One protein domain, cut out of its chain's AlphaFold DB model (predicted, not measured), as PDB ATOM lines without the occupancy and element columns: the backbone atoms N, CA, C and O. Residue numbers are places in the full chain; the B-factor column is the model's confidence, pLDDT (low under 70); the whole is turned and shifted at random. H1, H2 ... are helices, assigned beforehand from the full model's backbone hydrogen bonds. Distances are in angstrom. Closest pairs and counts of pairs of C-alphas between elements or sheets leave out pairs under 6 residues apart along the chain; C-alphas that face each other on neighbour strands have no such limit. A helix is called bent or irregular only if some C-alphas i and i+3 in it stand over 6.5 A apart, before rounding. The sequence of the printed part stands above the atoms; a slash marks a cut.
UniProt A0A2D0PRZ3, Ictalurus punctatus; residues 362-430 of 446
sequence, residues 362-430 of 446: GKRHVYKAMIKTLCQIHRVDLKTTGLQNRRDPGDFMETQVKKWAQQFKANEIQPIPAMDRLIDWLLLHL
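Overview. This is residues 362 to 430 of the 446 residues of a protein of Ictalurus punctatus (UniProt A0A2D0PRZ3). A helical hairpin, H2 folding back into H3, makes one end of an open V, and a lone helix, H1, makes the other arm. H1 sticks out with the loop of residues 379 to 392 that joins the two arms. The printed part has 69 residues with three named helices, H1, H2, H3 in chain order, and no named strand. It is all helix and extended, with a radius of gyration of the C-alphas of 18.0 A and spans of 43 by 39 by 22 A.

Arrangement. H2, residues 393 to 410, has a kink of 27 degrees near residue 400 and is irregular: C-alphas 394 and 397 are 8.3 A apart. With residues 398 to 405 alone it touches H3, residues 417 to 428; the closest C-alphas, of Ala 405 and Ile 423, are 6.3 A apart. This hairpin runs opposite ways at a shallow tilt of 18 degrees. H1, residues 362 to 378, is apart from both. In H1 and H3 every O i to N i+4 pair is within hydrogen-bond range, in H2 12 of 14.

Along the chain. H2 measures 26.2 A from C-alpha 393 at (-23.481, -35.173, 25.284), H3 16.7 A. H1 measures 24.6 A from C-alpha 362 at (-57.203, -25.728, 40.247).

Size, cuts and confidence. The C-alphas farthest apart, of Thr 384 and Gln 414, are 47.9 A apart. The printed part has no cut. The link H1 to H2 is long. Residues 389 to 394 have pLDDT under 70.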
ATOM      1  N   GLY A 362     -58.394 -26.487  39.879       92.38
ATOM      2  CA  GLY A 362     -57.203 -25.728  40.247       92.38
ATOM      3  C   GLY A 362     -55.947 -26.593  40.249       92.38
ATOM      4  O   GLY A 362     -54.974 -26.276  39.558       92.38
ATOM      5  N   LYS A 363     -56.004 -27.771  40.885       93.19
ATOM      6  CA  LYS A 363     -54.900 -28.753  40.863       93.19
ATOM      7  C   LYS A 363     -54.525 -29.156  39.440       93.19
ATOM      8  O   LYS A 363     -53.354 -29.122  39.060       93.19
ATOM      9  N   ARG A 364     -55.520 -29.474  38.601       94.94
ATOM     10  CA  ARG A 364     -55.294 -29.811  37.186       94.94
ATOM     11  C   ARG A 364     -54.635 -28.657  36.427       94.94
ATOM     12  O   ARG A 364     -53.807 -28.910  35.551       94.94
ATOM     13  N   HIS A 365     -54.996 -27.413  36.728       94.38
ATOM     14  CA  HIS A 365     -54.390 -26.242  36.101       94.38
ATOM     15  C   HIS A 365     -52.905 -26.103  36.468       94.38
ATOM     16  O   HIS A 365     -52.080 -25.929  35.569       94.38
ATOM     17  N   VAL A 366     -52.557 -26.254  37.751       92.50
ATOM     18  CA  VAL A 366     -51.165 -26.189  38.234       92.50
ATOM     19  C   VAL A 366     -50.304 -27.262  37.566       92.50
ATOM     20  O   VAL A 366     -49.303 -26.934  36.929       92.50
ATOM     21  N   TYR A 367     -50.735 -28.526  37.593       94.12
ATOM     22  CA  TYR A 367     -49.979 -29.617  36.970       94.12
ATOM     23  C   TYR A 367     -49.835 -29.457  35.451       94.12
ATOM     24  O   TYR A 367     -48.761 -29.701  34.896       94.12
ATOM     25  N   LYS A 368     -50.872 -28.972  34.754       96.00
ATOM     26  CA  LYS A 368     -50.756 -28.633  33.325       96.00
ATOM     27  C   LYS A 368     -49.727 -27.527  33.084       96.00
ATOM     28  O   LYS A 368     -48.978 -27.607  32.109       96.00
ATOM     29  N   ALA A 369     -49.673 -26.511  33.945       94.25
ATOM     30  CA  ALA A 369     -48.687 -25.439  33.850       94.25
ATOM     31  C   ALA A 369     -47.258 -25.947  34.111       94.25
ATOM     32  O   ALA A 369     -46.342 -25.572  33.375       94.25
ATOM     33  N   MET A 370     -47.072 -26.852  35.078       94.38
ATOM     34  CA  MET A 370     -45.787 -27.514  35.336       94.38
ATOM     35  C   MET A 370     -45.310 -28.313  34.120       94.38
ATOM     36  O   MET A 370     -44.196 -28.091  33.646       94.38
ATOM     37  N   ILE A 371     -46.168 -29.169  33.550       95.62
ATOM     38  CA  ILE A 371     -45.847 -29.964  32.350       95.62
ATOM     39  C   ILE A 371     -45.495 -29.044  31.180       95.62
ATOM     40  O   ILE A 371     -44.472 -29.236  30.522       95.62
ATOM     41  N   LYS A 372     -46.308 -28.009  30.934       96.12
ATOM     42  CA  LYS A 372     -46.055 -27.034  29.866       96.12
ATOM     43  C   LYS A 372     -44.695 -26.356  30.039       96.12
ATOM     44  O   LYS A 372     -43.959 -26.238  29.062       96.12
ATOM     45  N   THR A 373     -44.360 -25.951  31.260       95.50
ATOM     46  CA  THR A 373     -43.078 -25.310  31.582       95.50
ATOM     47  C   THR A 373     -41.909 -26.268  31.360       95.50
ATOM     48  O   THR A 373     -40.937 -25.901  30.703       95.50
ATOM     49  N   LEU A 374     -42.022 -27.521  31.806       94.88
ATOM     50  CA  LEU A 374     -40.988 -28.533  31.587       94.88
ATOM     51  C   LEU A 374     -40.779 -28.816  30.091       94.88
ATOM     52  O   LEU A 374     -39.645 -28.869  29.614       94.88
ATOM     53  N   CYS A 375     -41.863 -28.904  29.313       94.88
ATOM     54  CA  CYS A 375     -41.781 -29.014  27.857       94.88
ATOM     55  C   CYS A 375     -41.094 -27.803  27.216       94.88
ATOM     56  O   CYS A 375     -40.357 -27.979  26.248       94.88
ATOM     57  N   GLN A 376     -41.330 -26.586  27.715       94.75
ATOM     58  CA  GLN A 376     -40.648 -25.388  27.220       94.75
ATOM     59  C   GLN A 376     -39.145 -25.451  27.509       94.75
ATOM     60  O   GLN A 376     -38.361 -25.214  26.595       94.75
ATOM     61  N   ILE A 377     -38.743 -25.852  28.722       93.62
ATOM     62  CA  ILE A 377     -37.330 -26.032  29.098       93.62
ATOM     63  C   ILE A 377     -36.646 -27.051  28.173       93.62
ATOM     64  O   ILE A 377     -35.600 -26.760  27.597       93.62
ATOM     65  N   HIS A 378     -37.256 -28.218  27.952       92.94
ATOM     66  CA  HIS A 378     -36.673 -29.268  27.102       92.94
ATOM     67  C   HIS A 378     -36.652 -28.917  25.602       92.94
ATOM     68  O   HIS A 378     -35.977 -29.584  24.818       92.94
ATOM     69  N   ARG A 379     -37.401 -27.891  25.180       92.50
ATOM     70  CA  ARG A 379     -37.423 -27.387  23.797       92.50
ATOM     71  C   ARG A 379     -36.420 -26.264  23.540       92.50
ATOM     72  O   ARG A 379     -36.305 -25.848  22.391       92.50
ATOM     73  N   VAL A 380     -35.713 -25.785  24.564       91.31
ATOM     74  CA  VAL A 380     -34.674 -24.759  24.406       91.31
ATOM     75  C   VAL A 380     -33.587 -25.275  23.463       91.31
ATOM     76  O   VAL A 380     -32.978 -26.318  23.709       91.31
ATOM     77  N   ASP A 381     -33.333 -24.532  22.388       88.75
ATOM     78  CA  ASP A 381     -32.252 -24.833  21.457       88.75
ATOM     79  C   ASP A 381     -30.921 -24.327  22.029       88.75
ATOM     80  O   ASP A 381     -30.593 -23.141  21.968       88.75
ATOM     81  N   LEU A 382     -30.138 -25.272  22.551       86.81
ATOM     82  CA  LEU A 382     -28.853 -25.028  23.204       86.81
ATOM     83  C   LEU A 382     -27.823 -24.324  22.311       86.81
ATOM     84  O   LEU A 382     -26.935 -23.651  22.847       86.81
ATOM     85  N   LYS A 383     -27.906 -24.491  20.985       85.06
ATOM     86  CA  LYS A 383     -26.985 -23.850  20.040       85.06
ATOM     87  C   LYS A 383     -27.330 -22.375  19.921       85.06
ATOM     88  O   LYS A 383     -26.469 -21.531  20.152       85.06
ATOM     89  N   THR A 384     -28.596 -22.075  19.630       84.69
ATOM     90  CA  THR A 384     -29.061 -20.687  19.452       84.69
ATOM     91  C   THR A 384     -28.924 -19.860  20.727       84.69
ATOM     92  O   THR A 384     -28.564 -18.692  20.656       84.69
ATOM     93  N   THR A 385     -29.122 -20.470  21.901       82.75
ATOM     94  CA  THR A 385     -28.988 -19.778  23.188       82.75
ATOM     95  C   THR A 385     -27.557 -19.767  23.739       82.75
ATOM     96  O   THR A 385     -27.332 -19.295  24.854       82.75
ATOM     97  N   GLY A 386     -26.584 -20.364  23.038       82.88
ATOM     98  CA  GLY A 386     -25.196 -20.475  23.507       82.88
ATOM     99  C   GLY A 386     -25.024 -21.290  24.801       82.88
ATOM    100  O   GLY A 386     -24.022 -21.139  25.504       82.88
ATOM    101  N   LEU A 387     -26.000 -22.143  25.140       82.94
ATOM    102  CA  LEU A 387     -25.994 -22.994  26.339       82.94
ATOM    103  C   LEU A 387     -25.356 -24.369  26.106       82.94
ATOM    104  O   LEU A 387     -25.272 -25.163  27.041       82.94
ATOM    105  N   GLN A 388     -24.891 -24.653  24.891       79.06
ATOM    106  CA  GLN A 388     -24.168 -25.883  24.586       79.06
ATOM    107  C   GLN A 388     -22.933 -26.054  25.488       79.06
ATOM    108  O   GLN A 388     -22.120 -25.139  25.656       79.06
ATOM    109  N   ASN A 389     -22.789 -27.242  26.075       65.88
ATOM    110  CA  ASN A 389     -21.568 -27.621  26.777       65.88
ATOM    111  C   ASN A 389     -20.460 -27.928  25.759       65.88
ATOM    112  O   ASN A 389     -20.730 -28.414  24.667       65.88
ATOM    113  N   ARG A 390     -19.199 -27.685  26.137       54.78
ATOM    114  CA  ARG A 390     -18.021 -28.046  25.322       54.78
ATOM    115  C   ARG A 390     -17.730 -29.558  25.283       54.78
ATOM    116  O   ARG A 390     -16.841 -29.963  24.549       54.78
ATOM    117  N   ARG A 391     -18.417 -30.371  26.097       57.69
ATOM    118  CA  ARG A 391     -18.239 -31.835  26.161       57.69
ATOM    119  C   ARG A 391     -19.341 -32.540  25.376       57.69
ATOM    120  O   ARG A 391     -20.475 -32.064  25.382       57.69
ATOM    121  N   ASP A 392     -18.979 -33.657  24.749       56.41
ATOM    122  CA  ASP A 392     -19.891 -34.511  23.989       56.41
ATOM    123  C   ASP A 392     -21.058 -34.989  24.882       56.41
ATOM    124  O   ASP A 392     -20.813 -35.502  25.979       56.41
ATOM    125  N   PRO A 393     -22.325 -34.773  24.488       59.69
ATOM    126  CA  PRO A 393     -23.481 -35.173  25.284       59.69
ATOM    127  C   PRO A 393     -23.752 -36.684  25.385       59.69
ATOM    128  O   PRO A 393     -24.615 -37.065  26.179       59.69
ATOM    129  N   GLY A 394     -23.089 -37.519  24.573       62.06
ATOM    130  CA  GLY A 394     -23.458 -38.926  24.343       62.06
ATOM    131  C   GLY A 394     -23.541 -39.815  25.591       62.06
ATOM    132  O   GLY A 394     -24.436 -40.655  25.682       62.06
ATOM    133  N   ASP A 395     -22.700 -39.556  26.594       74.81
ATOM    134  CA  ASP A 395     -22.527 -40.458  27.742       74.81
ATOM    135  C   ASP A 395     -23.092 -39.893  29.052       74.81
ATOM    136  O   ASP A 395     -22.674 -40.294  30.141       74.81
ATOM    137  N   PHE A 396     -24.024 -38.930  28.998       79.75
ATOM    138  CA  PHE A 396     -24.533 -38.278  30.212       79.75
ATOM    139  C   PHE A 396     -25.120 -39.286  31.207       79.75
ATOM    140  O   PHE A 396     -24.735 -39.277  32.377       79.75
ATOM    141  N   MET A 397     -26.023 -40.160  30.751       84.50
ATOM    142  CA  MET A 397     -26.695 -41.137  31.618       84.50
ATOM    143  C   MET A 397     -25.701 -42.127  32.227       84.50
ATOM    144  O   MET A 397     -25.711 -42.332  33.438       84.50
ATOM    145  N   GLU A 398     -24.798 -42.675  31.413       87.69
ATOM    146  CA  GLU A 398     -23.748 -43.583  31.880       87.69
ATOM    147  C   GLU A 398     -22.845 -42.910  32.917       87.69
ATOM    148  O   GLU A 398     -22.598 -43.457  33.993       87.69
ATOM    149  N   THR A 399     -22.406 -41.683  32.629       87.62
ATOM    150  CA  THR A 399     -21.559 -40.890  33.526       87.62
ATOM    151  C   THR A 399     -22.262 -40.618  34.851       87.62
ATOM    152  O   THR A 399     -21.634 -40.714  35.906       87.62
ATOM    153  N   GLN A 400     -23.560 -40.288  34.825       88.81
ATOM    154  CA  GLN A 400     -24.331 -40.100  36.052       88.81
ATOM    155  C   GLN A 400     -24.413 -41.405  36.841       88.81
ATOM    156  O   GLN A 400     -24.047 -41.398  38.013       88.81
ATOM    157  N   VAL A 401     -24.828 -42.518  36.226       91.56
ATOM    158  CA  VAL A 401     -24.959 -43.812  36.920       91.56
ATOM    159  C   VAL A 401     -23.630 -44.229  37.549       91.56
ATOM    160  O   VAL A 401     -23.596 -44.526  38.740       91.56
ATOM    161  N   LYS A 402     -22.520 -44.157  36.803       92.12
ATOM    162  CA  LYS A 402     -21.175 -44.454  37.323       92.12
ATOM    163  C   LYS A 402     -20.801 -43.558  38.501       92.12
ATOM    164  O   LYS A 402     -20.288 -44.046  39.505       92.12
ATOM    165  N   LYS A 403     -21.091 -42.257  38.409       92.44
ATOM    166  CA  LYS A 403     -20.814 -41.301  39.486       92.44
ATOM    167  C   LYS A 403     -21.626 -41.612  40.746       92.44
ATOM    168  O   LYS A 403     -21.053 -41.637  41.831       92.44
ATOM    169  N   TRP A 404     -22.928 -41.859  40.615       93.62
ATOM    170  CA  TRP A 404     -23.792 -42.206  41.748       93.62
ATOM    171  C   TRP A 404     -23.392 -43.547  42.370       93.62
ATOM    172  O   TRP A 404     -23.325 -43.642  43.591       93.62
ATOM    173  N   ALA A 405     -23.049 -44.547  41.554       92.94
ATOM    174  CA  ALA A 405     -22.548 -45.837  42.023       92.94
ATOM    175  C   ALA A 405     -21.245 -45.686  42.824       92.94
ATOM    176  O   ALA A 405     -21.137 -46.213  43.929       92.94
ATOM    177  N   GLN A 406     -20.287 -44.904  42.315       93.69
ATOM    178  CA  GLN A 406     -19.038 -44.615  43.022       93.69
ATOM    179  C   GLN A 406     -19.292 -43.889  44.352       93.69
ATOM    180  O   GLN A 406     -18.693 -44.239  45.366       93.69
ATOM    181  N   GLN A 407     -20.187 -42.897  44.364       93.19
ATOM    182  CA  GLN A 407     -20.548 -42.163  45.581       93.19
ATOM    183  C   GLN A 407     -21.251 -43.047  46.611       93.19
ATOM    184  O   GLN A 407     -20.965 -42.925  47.799       93.19
ATOM    185  N   PHE A 408     -22.143 -43.935  46.168       92.00
ATOM    186  CA  PHE A 408     -22.802 -44.901  47.038       92.00
ATOM    187  C   PHE A 408     -21.778 -45.850  47.667       92.00
ATOM    188  O   PHE A 408     -21.720 -45.953  48.886       92.00
ATOM    189  N   LYS A 409     -20.903 -46.453  46.851       90.06
ATOM    190  CA  LYS A 409     -19.869 -47.383  47.325       90.06
ATOM    191  C   LYS A 409     -18.858 -46.742  48.271       90.06
ATOM    192  O   LYS A 409     -18.442 -47.374  49.232       90.06
ATOM    193  N   ALA A 410     -18.501 -45.481  48.044       91.38
ATOM    194  CA  ALA A 410     -17.607 -44.748  48.937       91.38
ATOM    195  C   ALA A 410     -18.222 -44.447  50.320       91.38
ATOM    196  O   ALA A 410     -17.476 -44.194  51.259       91.38
ATOM    197  N   ASN A 411     -19.554 -44.457  50.447       91.12
ATOM    198  CA  ASN A 411     -20.277 -44.146  51.687       91.12
ATOM    199  C   ASN A 411     -21.096 -45.344  52.205       91.12
ATOM    200  O   ASN A 411     -22.025 -45.167  52.996       91.12
ATOM    201  N   GLU A 412     -20.800 -46.558  51.739       88.56
ATOM    202  CA  GLU A 412     -21.536 -47.759  52.119       88.56
ATOM    203  C   GLU A 412     -21.173 -48.169  53.555       88.56
ATOM    204  O   GLU A 412     -20.053 -48.585  53.835       88.56
ATOM    205  N   ILE A 413     -22.133 -48.035  54.476       89.44
ATOM    206  CA  ILE A 413     -21.962 -48.417  55.891       89.44
ATOM    207  C   ILE A 413     -22.214 -49.921  56.085       89.44
ATOM    208  O   ILE A 413     -21.573 -50.563  56.912       89.44
ATOM    209  N   GLN A 414     -23.149 -50.490  55.318       92.38
ATOM    210  CA  GLN A 414     -23.495 -51.911  55.335       92.38
ATOM    211  C   GLN A 414     -23.879 -52.380  53.925       92.38
ATOM    212  O   GLN A 414     -24.443 -51.574  53.181       92.38
ATOM    213  N   PRO A 415     -23.644 -53.657  53.569       91.56
ATOM    214  CA  PRO A 415     -24.019 -54.186  52.262       91.56
ATOM    215  C   PRO A 415     -25.524 -54.087  52.003       91.56
ATOM    216  O   PRO A 415     -26.329 -54.585  52.794       91.56
ATOM    217  N   ILE A 416     -25.914 -53.507  50.865       95.69
ATOM    218  CA  ILE A 416     -27.313 -53.477  50.409       95.69
ATOM    219  C   ILE A 416     -27.421 -54.205  49.058       95.69
ATOM    220  O   ILE A 416     -27.367 -53.560  48.009       95.69
ATOM    221  N   PRO A 417     -27.669 -55.533  49.035       95.25
ATOM    222  CA  PRO A 417     -27.674 -56.321  47.793       95.25
ATOM    223  C   PRO A 417     -28.658 -55.828  46.722       95.25
ATOM    224  O   PRO A 417     -28.473 -56.076  45.533       95.25
ATOM    225  N   ALA A 418     -29.741 -55.155  47.126       95.75
ATOM    226  CA  ALA A 418     -30.685 -54.546  46.192       95.75
ATOM    227  C   ALA A 418     -30.083 -53.348  45.435       95.75
ATOM    228  O   ALA A 418     -30.381 -53.181  44.255       95.75
ATOM    229  N   MET A 419     -29.227 -52.551  46.085       94.88
ATOM    230  CA  MET A 419     -28.530 -51.428  45.449       94.88
ATOM    231  C   MET A 419     -27.470 -51.916  44.467       94.88
ATOM    232  O   MET A 419     -27.372 -51.363  43.377       94.88
ATOM    233  N   ASP A 420     -26.753 -52.989  44.800       93.56
ATOM    234  CA  ASP A 420     -25.775 -53.601  43.891       93.56
ATOM    235  C   ASP A 420     -26.443 -54.091  42.608       93.56
ATOM    236  O   ASP A 420     -26.068 -53.684  41.509       93.56
ATOM    237  N   ARG A 421     -27.534 -54.857  42.749       96.69
ATOM    238  CA  ARG A 421     -28.336 -55.294  41.598       96.69
ATOM    239  C   ARG A 421     -28.885 -54.118  40.795       96.69
ATOM    240  O   ARG A 421     -28.957 -54.218  39.575       96.69
ATOM    241  N   LEU A 422     -29.291 -53.026  41.447       96.44
ATOM    242  CA  LEU A 422     -29.785 -51.831  40.762       96.44
ATOM    243  C   LEU A 422     -28.678 -51.135  39.959       96.44
ATOM    244  O   LEU A 422     -28.929 -50.733  38.825       96.44
ATOM    245  N   ILE A 423     -27.475 -51.000  40.522       94.25
ATOM    246  CA  ILE A 423     -26.314 -50.411  39.842       94.25
ATOM    247  C   ILE A 423     -25.970 -51.231  38.596       94.25
ATOM    248  O   ILE A 423     -25.888 -50.667  37.501       94.25
ATOM    249  N   ASP A 424     -25.848 -52.552  38.746       95.50
ATOM    250  CA  ASP A 424     -25.552 -53.464  37.638       95.50
ATOM    251  C   ASP A 424     -26.645 -53.402  36.568       95.50
ATOM    252  O   ASP A 424     -26.366 -53.273  35.373       95.50
ATOM    253  N   TRP A 425     -27.912 -53.426  36.993       96.56
ATOM    254  CA  TRP A 425     -29.044 -53.352  36.082       96.56
ATOM    255  C   TRP A 425     -29.056 -52.031  35.303       96.56
ATOM    256  O   TRP A 425     -29.207 -52.060  34.083       96.56
ATOM    257  N   LEU A 426     -28.841 -50.884  35.957       95.31
ATOM    258  CA  LEU A 426     -28.825 -49.577  35.289       95.31
ATOM    259  C   LEU A 426     -27.705 -49.466  34.251       95.31
ATOM    260  O   LEU A 426     -27.950 -48.919  33.179       95.31
ATOM    261  N   LEU A 427     -26.509 -49.989  34.542       91.69
ATOM    262  CA  LEU A 427     -25.381 -49.980  33.604       91.69
ATOM    263  C   LEU A 427     -25.624 -50.890  32.391       91.69
ATOM    264  O   LEU A 427     -25.247 -50.535  31.277       91.69
ATOM    265  N   LEU A 428     -26.290 -52.031  32.589       94.25
ATOM    266  CA  LEU A 428     -26.620 -52.973  31.515       94.25
ATOM    267  C   LEU A 428     -27.810 -52.527  30.647       94.25
ATOM    268  O   LEU A 428     -27.917 -52.950  29.497       94.25
ATOM    269  N   HIS A 429     -28.694 -51.678  31.175       93.56
ATOM    270  CA  HIS A 429     -29.951 -51.283  30.522       93.56
ATOM    271  C   HIS A 429     -29.996 -49.796  30.141       93.56
ATOM    272  O   HIS A 429     -31.072 -49.196  30.062       93.56
ATOM    273  N   LEU A 430     -28.837 -49.182  29.881       89.31
ATOM    274  CA  LEU A 430     -28.776 -47.795  29.425       89.31
ATOM    275  C   LEU A 430     -29.523 -47.610  28.085       89.31
ATOM    276  O   LEU A 430     -29.377 -48.426  27.168       89.31
TER     277      LEU A 430